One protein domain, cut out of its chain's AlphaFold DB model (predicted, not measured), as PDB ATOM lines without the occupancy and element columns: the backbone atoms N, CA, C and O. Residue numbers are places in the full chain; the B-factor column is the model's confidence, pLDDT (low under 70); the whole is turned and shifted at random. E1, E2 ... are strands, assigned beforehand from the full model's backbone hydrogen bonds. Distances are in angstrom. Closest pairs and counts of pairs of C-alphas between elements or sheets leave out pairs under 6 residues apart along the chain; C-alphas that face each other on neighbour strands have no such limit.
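Overview. This is residues 746 to 790 of the 1181 residues of an uncharacterized protein of Amphimedon queenslandica (UniProt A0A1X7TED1). This is a domain of little regular structure: a short antiparallel ribbon, E1 beside E3, with a loop through E2 sticking out at residues 766 to 775. After E3 the chain folds back, and residues 787 to 788 pair antiparallel with 780 to 781 of E3. The printed part has 45 residues, no named helix and three named strands, E1, E2, E3; it is all strand, though these hold only 13 residues. It is loose, with a radius of gyration of the C-alphas of 12.1 A, and spans 38 by 19 by 11 A.

Arrangement. Residues 746 to 757 hold no named element. E1, residues 758 to 762, and E3, residues 778 to 782, are antiparallel neighbours at 149 degrees; N 759 and O 781 are within hydrogen-bond range at 2.8 A. E2, residues 769 to 771, pairs with no named strand and is apart from E1 and E3.

Along the chain. E1 begins at C-alpha 758 (67.375, 5.948, 10.906) and is 12.7 A long. E2 is 7.1 A long. E3 is 13.0 A long and ends at C-alpha 782 (66.711, 10.595, 10.810).

Size, cuts and confidence. The C-alphas of Val 754 and Asn 768 are the farthest apart, 39.1 A. The printed part has no cut, and both links are short. Confidence is under 70 at residues 752 to 757, 773 to 778 and 790.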
ATOM      1  N   PRO A 746      78.267  13.324   4.200       80.50
ATOM      2  CA  PRO A 746      77.665  13.861   2.985       80.50
ATOM      3  C   PRO A 746      76.198  14.234   3.216       80.50
ATOM      4  O   PRO A 746      75.488  13.553   3.961       80.50
ATOM      5  N   GLU A 747      75.725  15.281   2.532       84.94
ATOM      6  CA  GLU A 747      74.297  15.615   2.507       84.94
ATOM      7  C   GLU A 747      73.486  14.383   2.089       84.94
ATOM      8  O   GLU A 747      73.785  13.728   1.089       84.94
ATOM      9  N   THR A 748      72.488  14.031   2.894       84.06
ATOM     10  CA  THR A 748      71.766  12.764   2.761       84.06
ATOM     11  C   THR A 748      70.268  13.007   2.844       84.06
ATOM     12  O   THR A 748      69.779  13.468   3.872       84.06
ATOM     13  N   VAL A 749      69.515  12.625   1.803       85.06
ATOM     14  CA  VAL A 749      68.039  12.596   1.848       85.06
ATOM     15  C   VAL A 749      67.592  11.770   3.055       85.06
ATOM     16  O   VAL A 749      67.982  10.598   3.173       85.06
ATOM     17  N   ALA A 750      66.819  12.391   3.948       83.62
ATOM     18  CA  ALA A 750      66.329  11.765   5.171       83.62
ATOM     19  C   ALA A 750      65.372  10.607   4.842       83.62
ATOM     20  O   ALA A 750      64.679  10.677   3.827       83.62
ATOM     21  N   PRO A 751      65.310   9.537   5.655       76.38
ATOM     22  CA  PRO A 751      64.401   8.422   5.403       76.38
ATOM     23  C   PRO A 751      62.939   8.889   5.375       76.38
ATOM     24  O   PRO A 751      62.515   9.686   6.212       76.38
ATOM     25  N   GLN A 752      62.174   8.390   4.401       68.38
ATOM     26  CA  GLN A 752      60.809   8.840   4.099       68.38
ATOM     27  C   GLN A 752      59.824   7.670   4.228       68.38
ATOM     28  O   GLN A 752      59.432   7.036   3.249       68.38
ATOM     29  N   GLY A 753      59.465   7.331   5.468       57.50
ATOM     30  CA  GLY A 753      58.525   6.250   5.767       57.50
ATOM     31  C   GLY A 753      58.542   5.820   7.234       57.50
ATOM     32  O   GLY A 753      59.448   6.153   7.988       57.50
ATOM     33  N   VAL A 754      57.527   5.057   7.648       54.47
ATOM     34  CA  VAL A 754      57.361   4.605   9.048       54.47
ATOM     35  C   VAL A 754      58.200   3.355   9.375       54.47
ATOM     36  O   VAL A 754      58.390   3.027  10.542       54.47
ATOM     37  N   PHE A 755      58.703   2.646   8.358       56.19
ATOM     38  CA  PHE A 755      59.301   1.311   8.507       56.19
ATOM     39  C   PHE A 755      60.834   1.271   8.622       56.19
ATOM     40  O   PHE A 755      61.360   0.228   9.001       56.19
ATOM     41  N   ASP A 756      61.535   2.372   8.345       56.09
ATOM     42  CA  ASP A 756      62.981   2.497   8.572       56.09
ATOM     43  C   ASP A 756      63.303   3.941   9.020       56.09
ATOM     44  O   ASP A 756      63.236   4.856   8.197       56.09
ATOM     45  N   PRO A 757      63.527   4.200  10.325       60.97
ATOM     46  CA  PRO A 757      63.550   5.562  10.871       60.97
ATOM     47  C   PRO A 757      64.902   6.286  10.749       60.97
ATOM     48  O   PRO A 757      64.939   7.522  10.774       60.97
ATOM     49  N   ASP A 758      65.995   5.525  10.634       71.19
ATOM     50  CA  ASP A 758      67.375   5.948  10.906       71.19
ATOM     51  C   ASP A 758      68.305   5.398   9.796       71.19
ATOM     52  O   ASP A 758      68.898   4.325   9.908       71.19
ATOM     53  N   LYS A 759      68.449   6.152   8.698       77.94
ATOM     54  CA  LYS A 759      69.268   5.790   7.527       77.94
ATOM     55  C   LYS A 759      70.755   5.886   7.866       77.94
ATOM     56  O   LYS A 759      71.303   6.983   7.955       77.94
ATOM     57  N   ASN A 760      71.416   4.748   8.052       78.75
ATOM     58  CA  ASN A 760      72.843   4.705   8.379       78.75
ATOM     59  C   ASN A 760      73.720   5.162   7.204       78.75
ATOM     60  O   ASN A 760      73.600   4.656   6.089       78.75
ATOM     61  N   VAL A 761      74.639   6.086   7.485       78.12
ATOM     62  CA  VAL A 761      75.629   6.626   6.548       78.12
ATOM     63  C   VAL A 761      77.020   6.394   7.125       78.12
ATOM     64  O   VAL A 761      77.290   6.747   8.276       78.12
ATOM     65  N   ASN A 762      77.907   5.813   6.322       78.94
ATOM     66  CA  ASN A 762      79.321   5.699   6.663       78.94
ATOM     67  C   ASN A 762      80.001   7.053   6.433       78.94
ATOM     68  O   ASN A 762      79.863   7.644   5.363       78.94
ATOM     69  N   ALA A 763      80.736   7.525   7.431       72.81
ATOM     70  CA  ALA A 763      81.564   8.714   7.325       72.81
ATOM     71  C   ALA A 763      82.907   8.386   6.659       72.81
ATOM     72  O   ALA A 763      83.350   7.236   6.648       72.81
ATOM     73  N   ALA A 764      83.598   9.423   6.193       79.81
ATOM     74  CA  ALA A 764      85.037   9.382   5.947       79.81
ATOM     75  C   ALA A 764      85.743  10.280   6.972       79.81
ATOM     76  O   ALA A 764      85.168  11.275   7.407       79.81
ATOM     77  N   CYS A 765      86.980   9.973   7.356       83.19
ATOM     78  CA  CYS A 765      87.802  10.965   8.053       83.19
ATOM     79  C   CYS A 765      88.195  12.093   7.086       83.19
ATOM     80  O   CYS A 765      88.296  11.865   5.882       83.19
ATOM     81  N   ILE A 766      88.419  13.300   7.610       85.56
ATOM     82  CA  ILE A 766      89.079  14.373   6.850       85.56
ATOM     83  C   ILE A 766      90.505  13.967   6.448       85.56
ATOM     84  O   ILE A 766      91.109  13.083   7.066       85.56
ATOM     85  N   ASP A 767      91.064  14.664   5.460       84.00
ATOM     86  CA  ASP A 767      92.456  14.485   5.052       84.00
ATOM     87  C   ASP A 767      93.411  14.608   6.248       84.00
ATOM     88  O   ASP A 767      93.284  15.494   7.098       84.00
ATOM     89  N   ASN A 768      94.387  13.700   6.306       87.94
ATOM     90  CA  ASN A 768      95.361  13.572   7.395       87.94
ATOM     91  C   ASN A 768      94.770  13.260   8.788       87.94
ATOM     92  O   ASN A 768      95.455  13.445   9.798       87.94
ATOM     93  N   ALA A 769      93.550  12.716   8.857       86.12
ATOM     94  CA  ALA A 769      92.993  12.087  10.055       86.12
ATOM     95  C   ALA A 769      92.767  10.572   9.873       86.12
ATOM     96  O   ALA A 769      92.692  10.060   8.756       86.12
ATOM     97  N   SER A 770      92.632   9.848  10.984       85.06
ATOM     98  CA  SER A 770      92.325   8.410  11.021       85.06
ATOM     99  C   SER A 770      91.302   8.069  12.120       85.06
ATOM    100  O   SER A 770      91.140   8.850  13.062       85.06
ATOM    101  N   PRO A 771      90.559   6.944  12.015       81.81
ATOM    102  CA  PRO A 771      89.531   6.570  12.991       81.81
ATOM    103  C   PRO A 771      90.070   6.440  14.419       81.81
ATOM    104  O   PRO A 771      91.038   5.719  14.655       81.81
ATOM    105  N   ALA A 772      89.396   7.059  15.393       72.06
ATOM    106  CA  ALA A 772      89.778   6.964  16.806       72.06
ATOM    107  C   ALA A 772      89.546   5.561  17.412       72.06
ATOM    108  O   ALA A 772      90.090   5.233  18.467       72.06
ATOM    109  N   SER A 773      88.732   4.729  16.754       65.31
ATOM    110  CA  SER A 773      88.459   3.337  17.117       65.31
ATOM    111  C   SER A 773      88.222   2.477  15.876       65.31
ATOM    112  O   SER A 773      87.710   2.950  14.865       65.31
ATOM    113  N   SER A 774      88.531   1.181  15.965       57.59
ATOM    114  CA  SER A 774      88.410   0.214  14.859       57.59
ATOM    115  C   SER A 774      86.976  -0.213  14.510       57.59
ATOM    116  O   SER A 774      86.788  -1.057  13.639       57.59
ATOM    117  N   ASN A 775      85.960   0.349  15.171       55.69
ATOM    118  CA  ASN A 775      84.543   0.122  14.887       55.69
ATOM    119  C   ASN A 775      83.751   1.440  14.965       55.69
ATOM    120  O   ASN A 775      84.149   2.360  15.681       55.69
ATOM    121  N   SER A 776      82.632   1.474  14.227       56.88
ATOM    122  CA  SER A 776      81.666   2.579  14.065       56.88
ATOM    123  C   SER A 776      82.246   3.935  13.633       56.88
ATOM    124  O   SER A 776      82.380   4.854  14.438       56.88
ATOM    125  N   LEU A 777      82.466   4.088  12.322       68.25
ATOM    126  CA  LEU A 777      82.540   5.393  11.655       68.25
ATOM    127  C   LEU A 777      81.224   5.688  10.905       68.25
ATOM    128  O   LEU A 777      81.207   5.880   9.693       68.25
ATOM    129  N   SER A 778      80.094   5.644  11.615       69.50
ATOM    130  CA  SER A 778      78.759   5.825  11.031       69.50
ATOM    131  C   SER A 778      77.850   6.705  11.890       69.50
ATOM    132  O   SER A 778      77.894   6.660  13.120       69.50
ATOM    133  N   LEU A 779      77.004   7.497  11.225       77.31
ATOM    134  CA  LEU A 779      75.877   8.213  11.832       77.31
ATOM    135  C   LEU A 779      74.574   7.820  11.136       77.31
ATOM    136  O   LEU A 779      74.544   7.510   9.945       77.31
ATOM    137  N   SER A 780      73.482   7.874  11.885       81.12
ATOM    138  CA  SER A 780      72.128   7.621  11.410       81.12
ATOM    139  C   SER A 780      71.453   8.944  11.049       81.12
ATOM    140  O   SER A 780      71.282   9.819  11.899       81.12
ATOM    141  N   CYS A 781      71.067   9.110   9.787       84.44
ATOM    142  CA  CYS A 781      70.262  10.233   9.321       84.44
ATOM    143  C   CYS A 781      68.773   9.950   9.580       84.44
ATOM    144  O   CYS A 781      68.236   8.956   9.092       84.44
ATOM    145  N   ARG A 782      68.100  10.806  10.358       83.25
ATOM    146  CA  ARG A 782      66.711  10.595  10.810       83.25
ATOM    147  C   ARG A 782      65.683  11.335   9.964       83.25
ATOM    148  O   ARG A 782      65.989  12.381   9.403       83.25
ATOM    149  N   LEU A 783      64.435  10.864  10.000       76.12
ATOM    150  CA  LEU A 783      63.227  11.432   9.357       76.12
ATOM    151  C   LEU A 783      63.091  12.974   9.344       76.12
ATOM    152  O   LEU A 783      62.482  13.528   8.430       76.12
ATOM    153  N   LEU A 784      63.618  13.686  10.348       75.12
ATOM    154  CA  LEU A 784      63.570  15.157  10.448       75.12
ATOM    155  C   LEU A 784      64.859  15.859   9.979       75.12
ATOM    156  O   LEU A 784      65.092  17.007  10.347       75.12
ATOM    157  N   GLY A 785      65.723  15.174   9.227       77.12
ATOM    158  CA  GLY A 785      67.012  15.706   8.772       77.12
ATOM    159  C   GLY A 785      68.058  15.868   9.880       77.12
ATOM    160  O   GLY A 785      69.006  16.634   9.754       77.12
ATOM    161  N   VAL A 786      67.881  15.171  11.006       80.75
ATOM    162  CA  VAL A 786      68.786  15.252  12.160       80.75
ATOM    163  C   VAL A 786      69.722  14.049  12.161       80.75
ATOM    164  O   VAL A 786      69.266  12.906  12.134       80.75
ATOM    165  N   TRP A 787      71.025  14.304  12.240       81.12
ATOM    166  CA  TRP A 787      72.046  13.278  12.445       81.12
ATOM    167  C   TRP A 787      72.034  12.752  13.890       81.12
ATOM    168  O   TRP A 787      71.960  13.530  14.841       81.12
ATOM    169  N   GLY A 788      72.144  11.434  14.072       73.44
ATOM    170  CA  GLY A 788      72.236  10.780  15.379       73.44
ATOM    171  C   GLY A 788      73.335   9.718  15.434       73.44
ATOM    172  O   GLY A 788      73.579   9.019  14.456       73.44
ATOM    173  N   GLY A 789      73.993   9.590  16.588       71.75
ATOM    174  CA  GLY A 789      75.102   8.654  16.818       71.75
ATOM    175  C   GLY A 789      76.372   9.365  17.292       71.75
ATOM    176  O   GLY A 789      76.329  10.536  17.672       71.75
ATOM    177  N   SER A 790      77.501   8.657  17.275       64.69
ATOM    178  CA  SER A 790      78.808   9.205  17.649       64.69
ATOM    179  C   SER A 790      79.940   8.465  16.937       64.69
ATOM    180  O   SER A 790      80.154   7.283  17.194       64.69
TER     181      SER A 790